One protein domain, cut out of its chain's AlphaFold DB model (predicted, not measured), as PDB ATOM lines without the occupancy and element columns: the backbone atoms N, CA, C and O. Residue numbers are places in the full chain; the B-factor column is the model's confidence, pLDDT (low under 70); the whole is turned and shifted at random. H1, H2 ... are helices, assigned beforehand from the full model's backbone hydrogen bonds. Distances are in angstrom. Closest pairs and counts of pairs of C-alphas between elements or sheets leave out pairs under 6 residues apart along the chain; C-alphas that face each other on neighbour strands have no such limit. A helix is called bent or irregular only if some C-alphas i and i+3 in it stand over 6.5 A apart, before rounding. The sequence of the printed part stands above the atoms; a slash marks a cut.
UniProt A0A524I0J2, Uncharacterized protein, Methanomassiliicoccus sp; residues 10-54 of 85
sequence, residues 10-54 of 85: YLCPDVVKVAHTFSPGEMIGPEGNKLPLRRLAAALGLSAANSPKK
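What this domain is: This is residues 10 to 54 of the 85 residues of an uncharacterized protein of Methanomassiliicoccus sp (UniProt A0A524I0J2). Four short helices follow one another round an open arch: H1 makes one foot, H2 lies at the top, and H3 with H4 packed on it makes the other foot. The two feet do not meet, and residues 11 to 18, most of them in H1, stick out from the rest. The printed part has 45 residues with four named helices, in the order H1, H2, H3, H4, and no named strand; the class is all helix. It is only just compact, close to loose, with a radius of gyration of the C-alphas of 11.0 A, and the C-alphas span 27 by 21 by 21 A along their three main axes.

Where its parts are: The printed part begins at Tyr 10, with its C-alpha at (27.537, 27.923, -25.617). H1 is residues 13 to 19, from C-alpha 13 at (29.889, 33.440, -31.509), and is 9.7 A long from first to last C-alpha. H2 is residues 24 to 27, 5.0 A long. Between H2 and H3, residues 28 to 29 pair with residues 32 to 33, antiparallel, in a stretch too short to be named as strands. H3, residues 35 to 43, is the longest helix, with 9 residues and 12.2 A from first to last C-alpha. H4 is residues 47 to 50 and ends at C-alpha 50, at (29.927, 23.332, -7.733). H4 is irregular: its C-alphas 47 and 50 are 7.1 A apart, against about 5 A in a regular helix.

How they stand to each other: H1 touches no helix: it is apart from H2, H3 and H4. H2 and H3 touch only at the corner by their link, where the closest C-alphas, those of Met 27 and Leu 35, are 5.1 A apart. H3 and H4 touch, with 7 pairs of C-alphas within 8 A; the closest are those of Arg 38 and Ala 49, 4.7 A apart, and the centres of the two helices are 8.4 A apart. H2 and H4 are apart. In H1 and H3 every O i to N i+4 pair is within hydrogen-bond range. H2 and H4 are too short for such a pair; the one O i to N i+3 pair of H2 is within range, and that of H4 is not.

The domain as a whole: The two C-alphas farthest apart, those of Pro 13 and Pro 30, are 28.7 A apart. The C-alphas of Tyr 10 and Lys 54, the first and last printed, are 16.9 A apart. Residues 11 to 18, of which 13 to 18 belong to H1, stand free; the body without them has 37 residues and spans 25 by 18 by 17 A. The links H1 to H2 and H3 to H4 are tight, and the link H2 to H3, 7 residues, is short. The printed part has no cut. The mean pLDDT of the printed part is 93.7, and no printed residue is under 70.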
ATOM      1  N   TYR A  10      26.094  27.771 -25.843       95.88
ATOM      2  CA  TYR A  10      27.537  27.923 -25.617       95.88
ATOM      3  C   TYR A  10      28.380  27.965 -26.903       95.88
ATOM      4  O   TYR A  10      29.559  28.293 -26.828       95.88
ATOM      5  N   LEU A  11      27.796  27.639 -28.062       96.94
ATOM      6  CA  LEU A  11      28.434  27.762 -29.377       96.94
ATOM      7  C   LEU A  11      28.060  29.067 -30.098       96.94
ATOM      8  O   LEU A  11      28.488  29.278 -31.229       96.94
ATOM      9  N   CYS A  12      27.277  29.949 -29.467       97.56
ATOM     10  CA  CYS A  12      27.025  31.287 -29.993       97.56
ATOM     11  C   CYS A  12      28.357  32.060 -30.138       97.56
ATOM     12  O   CYS A  12      29.131  32.078 -29.173       97.56
ATOM     13  N   PRO A  13      28.631  32.726 -31.279       97.81
ATOM     14  CA  PRO A  13      29.889  33.440 -31.509       97.81
ATOM     15  C   PRO A  13      30.253  34.449 -30.414       97.81
ATOM     16  O   PRO A  13      31.411  34.514 -30.007       97.81
ATOM     17  N   ASP A  14      29.275  35.183 -29.882       97.88
ATOM     18  CA  ASP A  14      29.517  36.170 -28.824       97.88
ATOM     19  C   ASP A  14      29.904  35.511 -27.496       97.88
ATOM     20  O   ASP A  14      30.803  35.981 -26.797       97.88
ATOM     21  N   VAL A  15      29.284  34.371 -27.171       96.81
ATOM     22  CA  VAL A  15      29.635  33.584 -25.978       96.81
ATOM     23  C   VAL A  15      31.045  33.021 -26.115       96.81
ATOM     24  O   VAL A  15      31.827  33.089 -25.168       96.81
ATOM     25  N   VAL A  16      31.395  32.510 -27.297       97.25
ATOM     26  CA  VAL A  16      32.744  32.012 -27.600       97.25
ATOM     27  C   VAL A  16      33.771  33.141 -27.498       97.25
ATOM     28  O   VAL A  16      34.807  32.967 -26.858       97.25
ATOM     29  N   LYS A  17      33.470  34.322 -28.049       97.88
ATOM     30  CA  LYS A  17      34.336  35.505 -27.969       97.88
ATOM     31  C   LYS A  17      34.623  35.903 -26.521       97.88
ATOM     32  O   LYS A  17      35.782  36.120 -26.186       97.88
ATOM     33  N   VAL A  18      33.600  35.947 -25.665       96.25
ATOM     34  CA  VAL A  18      33.772  36.210 -24.225       96.25
ATOM     35  C   VAL A  18      34.554  35.084 -23.549       96.25
ATOM     36  O   VAL A  18      35.445  35.346 -22.752       96.25
ATOM     37  N   ALA A  19      34.290  33.820 -23.882       94.56
ATOM     38  CA  ALA A  19      35.038  32.701 -23.312       94.56
ATOM     39  C   ALA A  19      36.547  32.780 -23.623       94.56
ATOM     40  O   ALA A  19      37.359  32.392 -22.785       94.56
ATOM     41  N   HIS A  20      36.924  33.316 -24.788       95.94
ATOM     42  CA  HIS A  20      38.321  33.510 -25.184       95.94
ATOM     43  C   HIS A  20      39.041  34.656 -24.463       95.94
ATOM     44  O   HIS A  20      40.266  34.720 -24.545       95.94
ATOM     45  N   THR A  21      38.338  35.546 -23.755       96.88
ATOM     46  CA  THR A  21      39.003  36.616 -22.990       96.88
ATOM     47  C   THR A  21      39.602  36.118 -21.676       96.88
ATOM     48  O   THR A  21      40.418  36.820 -21.090       96.88
ATOM     49  N   PHE A  22      39.204  34.935 -21.202       96.00
ATOM     50  CA  PHE A  22      39.744  34.338 -19.983       96.00
ATOM     51  C   PHE A  22      41.043  33.586 -20.266       96.00
ATOM     52  O   PHE A  22      41.117  32.735 -21.156       96.00
ATOM     53  N   SER A  23      42.058  33.834 -19.447       94.69
ATOM     54  CA  SER A  23      43.287  33.046 -19.451       94.69
ATOM     55  C   SER A  23      43.060  31.636 -18.873       94.69
ATOM     56  O   SER A  23      42.135  31.413 -18.085       94.69
ATOM     57  N   PRO A  24      43.931  30.653 -19.177       91.50
ATOM     58  CA  PRO A  24      43.850  29.323 -18.569       91.50
ATOM     59  C   PRO A  24      43.859  29.335 -17.030       91.50
ATOM     60  O   PRO A  24      43.162  28.528 -16.414       91.50
ATOM     61  N   GLY A  25      44.597  30.267 -16.411       92.38
ATOM     62  CA  GLY A  25      44.660  30.426 -14.952       92.38
ATOM     63  C   GLY A  25      43.367  30.960 -14.332       92.38
ATOM     64  O   GLY A  25      43.065  30.665 -13.182       92.38
ATOM     65  N   GLU A  26      42.553  31.684 -15.099       93.62
ATOM     66  CA  GLU A  26      41.212  32.097 -14.670       93.62
ATOM     67  C   GLU A  26      40.178  30.985 -14.856       93.62
ATOM     68  O   GLU A  26      39.134  30.994 -14.205       93.62
ATOM     69  N   MET A  27      40.457  30.021 -15.735       93.00
ATOM     70  CA  MET A  27      39.544  28.938 -16.096       93.00
ATOM     71  C   MET A  27      39.643  27.721 -15.171       93.00
ATOM     72  O   MET A  27      38.694  26.929 -15.115       93.00
ATOM     73  N   ILE A  28      40.766  27.548 -14.469       93.00
ATOM     74  CA  ILE A  28      41.085  26.371 -13.650       93.00
ATOM     75  C   ILE A  28      41.548  26.814 -12.260       93.00
ATOM     76  O   ILE A  28      42.360  27.721 -12.133       93.00
ATOM     77  N   GLY A  29      41.079  26.134 -11.215       87.81
ATOM     78  CA  GLY A  29      41.555  26.338  -9.847       87.81
ATOM     79  C   GLY A  29      41.059  25.254  -8.886       87.81
ATOM     80  O   GLY A  29      40.673  24.175  -9.343       87.81
ATOM     81  N   PRO A  30      41.055  25.511  -7.565       84.38
ATOM     82  CA  PRO A  30      40.748  24.499  -6.545       84.38
ATOM     83  C   PRO A  30      39.365  23.847  -6.691       84.38
ATOM     84  O   PRO A  30      39.203  22.664  -6.413       84.38
ATOM     85  N   GLU A  31      38.379  24.594  -7.192       79.81
ATOM     86  CA  GLU A  31      37.009  24.114  -7.446       79.81
ATOM     87  C   GLU A  31      36.866  23.389  -8.804       79.81
ATOM     88  O   GLU A  31      35.769  23.039  -9.250       79.81
ATOM     89  N   GLY A  32      37.987  23.153  -9.488       86.50
ATOM     90  CA  GLY A  32      38.066  22.479 -10.774       86.50
ATOM     91  C   GLY A  32      38.119  23.444 -11.957       86.50
ATOM     92  O   GLY A  32      38.730  24.508 -11.907       86.50
ATOM     93  N   ASN A  33      37.517  23.034 -13.073       91.44
ATOM     94  CA  ASN A  33      37.514  23.792 -14.324       91.44
ATOM     95  C   ASN A  33      36.242  24.633 -14.504       91.44
ATOM     96  O   ASN A  33      35.228  24.409 -13.836       91.44
ATOM     97  N   LYS A  34      36.288  25.544 -15.486       94.12
ATOM     98  CA  LYS A  34      35.191  26.439 -15.892       94.12
ATOM     99  C   LYS A  34      34.811  27.455 -14.812       94.12
ATOM    100  O   LYS A  34      33.639  27.808 -14.694       94.12
ATOM    101  N   LEU A  35      35.785  27.919 -14.027       94.56
ATOM    102  CA  LEU A  35      35.527  28.801 -12.887       94.56
ATOM    103  C   LEU A  35      34.697  30.052 -13.221       94.56
ATOM    104  O   LEU A  35      33.783  30.335 -12.448       94.56
ATOM    105  N   PRO A  36      34.897  30.767 -14.350       94.94
ATOM    106  CA  PRO A  36      34.068  31.933 -14.663       94.94
ATOM    107  C   PRO A  36      32.582  31.573 -14.770       94.94
ATOM    108  O   PRO A  36      31.728  32.260 -14.216       94.94
ATOM    109  N   LEU A  37      32.272  30.430 -15.389       94.69
ATOM    110  CA  LEU A  37      30.901  29.939 -15.503       94.69
ATOM    111  C   LEU A  37      30.330  29.496 -14.149       94.69
ATOM    112  O   LEU A  37      29.159  29.747 -13.874       94.69
ATOM    113  N   ARG A  38      31.143  28.863 -13.291       94.75
ATOM    114  CA  ARG A  38      30.725  28.457 -11.938       94.75
ATOM    115  C   ARG A  38      30.403  29.660 -11.059       94.75
ATOM    116  O   ARG A  38      29.371  29.661 -10.400       94.75
ATOM    117  N   ARG A  39      31.232  30.707 -11.116       94.75
ATOM    118  CA  ARG A  39      31.010  31.974 -10.402       94.75
ATOM    119  C   ARG A  39      29.701  32.635 -10.829       94.75
ATOM    120  O   ARG A  39      28.920  33.027  -9.969       94.75
ATOM    121  N   LEU A  40      29.430  32.695 -12.135       94.94
ATOM    122  CA  LEU A  40      28.156  33.207 -12.653       94.94
ATOM    123  C   LEU A  40      26.967  32.358 -12.181       94.94
ATOM    124  O   LEU A  40      25.974  32.901 -11.711       94.94
ATOM    125  N   ALA A  41      27.074  31.029 -12.248       95.75
ATOM    126  CA  ALA A  41      26.027  30.129 -11.765       95.75
ATOM    127  C   ALA A  41      25.767  30.288 -10.255       95.75
ATOM    128  O   ALA A  41      24.612  30.279  -9.834       95.75
ATOM    129  N   ALA A  42      26.817  30.480  -9.452       95.38
ATOM    130  CA  ALA A  42      26.708  30.731  -8.017       95.38
ATOM    131  C   ALA A  42      26.037  32.081  -7.722       95.38
ATOM    132  O   ALA A  42      25.150  32.142  -6.875       95.38
ATOM    133  N   ALA A  43      26.397  33.140  -8.457       97.25
ATOM    134  CA  ALA A  43      25.757  34.452  -8.342       97.25
ATOM    135  C   ALA A  43      24.257  34.409  -8.690       97.25
ATOM    136  O   ALA A  43      23.472  35.170  -8.133       97.25
ATOM    137  N   LEU A  44      23.853  33.484  -9.566       97.44
ATOM    138  CA  LEU A  44      22.453  33.202  -9.903       97.44
ATOM    139  C   LEU A  44      21.757  32.243  -8.915       97.44
ATOM    140  O   LEU A  44      20.598  31.893  -9.124       97.44
ATOM    141  N   GLY A  45      22.441  31.782  -7.863       97.06
ATOM    142  CA  GLY A  45      21.882  30.867  -6.862       97.06
ATOM    143  C   GLY A  45      21.686  29.426  -7.350       97.06
ATOM    144  O   GLY A  45      20.911  28.674  -6.759       97.06
ATOM    145  N   LEU A  46      22.362  29.010  -8.425       96.94
ATOM    146  CA  LEU A  46      22.218  27.662  -8.976       96.94
ATOM    147  C   LEU A  46      23.028  26.645  -8.161       96.94
ATOM    148  O   LEU A  46      24.255  26.706  -8.104       96.94
ATOM    149  N   SER A  47      22.356  25.630  -7.616       93.19
ATOM    150  CA  SER A  47      22.988  24.548  -6.838       93.19
ATOM    151  C   SER A  47      24.040  23.755  -7.626       93.19
ATOM    152  O   SER A  47      24.980  23.203  -7.051       93.19
ATOM    153  N   ALA A  48      23.920  23.733  -8.956       90.31
ATOM    154  CA  ALA A  48      24.849  23.053  -9.849       90.31
ATOM    155  C   ALA A  48      26.205  23.767 -10.011       90.31
ATOM    156  O   ALA A  48      27.111  23.206 -10.635       90.31
ATOM    157  N   ALA A  49      26.373  24.977  -9.457       92.94
ATOM    158  CA  ALA A  49      27.591  25.780  -9.593       92.94
ATOM    159  C   ALA A  49      28.866  25.001  -9.232       92.94
ATOM    160  O   ALA A  49      29.873  25.123  -9.925       92.94
ATOM    161  N   ASN A  50      28.792  24.120  -8.228       89.25
ATOM    162  CA  ASN A  50      29.927  23.332  -7.733       89.25
ATOM    163  C   ASN A  50      29.852  21.844  -8.103       89.25
ATOM    164  O   ASN A  50      30.671  21.044  -7.658       89.25
ATOM    165  N   SER A  51      28.899  21.439  -8.951       90.94
ATOM    166  CA  SER A  51      28.786  20.034  -9.346       90.94
ATOM    167  C   SER A  51      29.998  19.579 -10.179       90.94
ATOM    168  O   SER A  51      30.459  20.316 -11.066       90.94
ATOM    169  N   PRO A  52      30.522  18.359  -9.950       90.06
ATOM    170  CA  PRO A  52      31.598  17.802 -10.761       90.06
ATOM    171  C   PRO A  52      31.192  17.669 -12.231       90.06
ATOM    172  O   PRO A  52      30.072  17.272 -12.559       90.06
ATOM    173  N   LYS A  53      32.121  17.951 -13.149       90.31
ATOM    174  CA  LYS A  53      31.881  17.736 -14.579       90.31
ATOM    175  C   LYS A  53      31.810  16.231 -14.861       90.31
ATOM    176  O   LYS A  53      32.821  15.542 -14.767       90.31
ATOM    177  N   LYS A  54      30.671  15.751 -15.358       91.06
ATOM    178  CA  LYS A  54      30.519  14.393 -15.907       91.06
ATOM    179  C   LYS A  54      30.019  14.482 -17.346       91.06
ATOM    180  O   LYS A  54      29.012  15.126 -17.611       91.06
TER     181      LYS A  54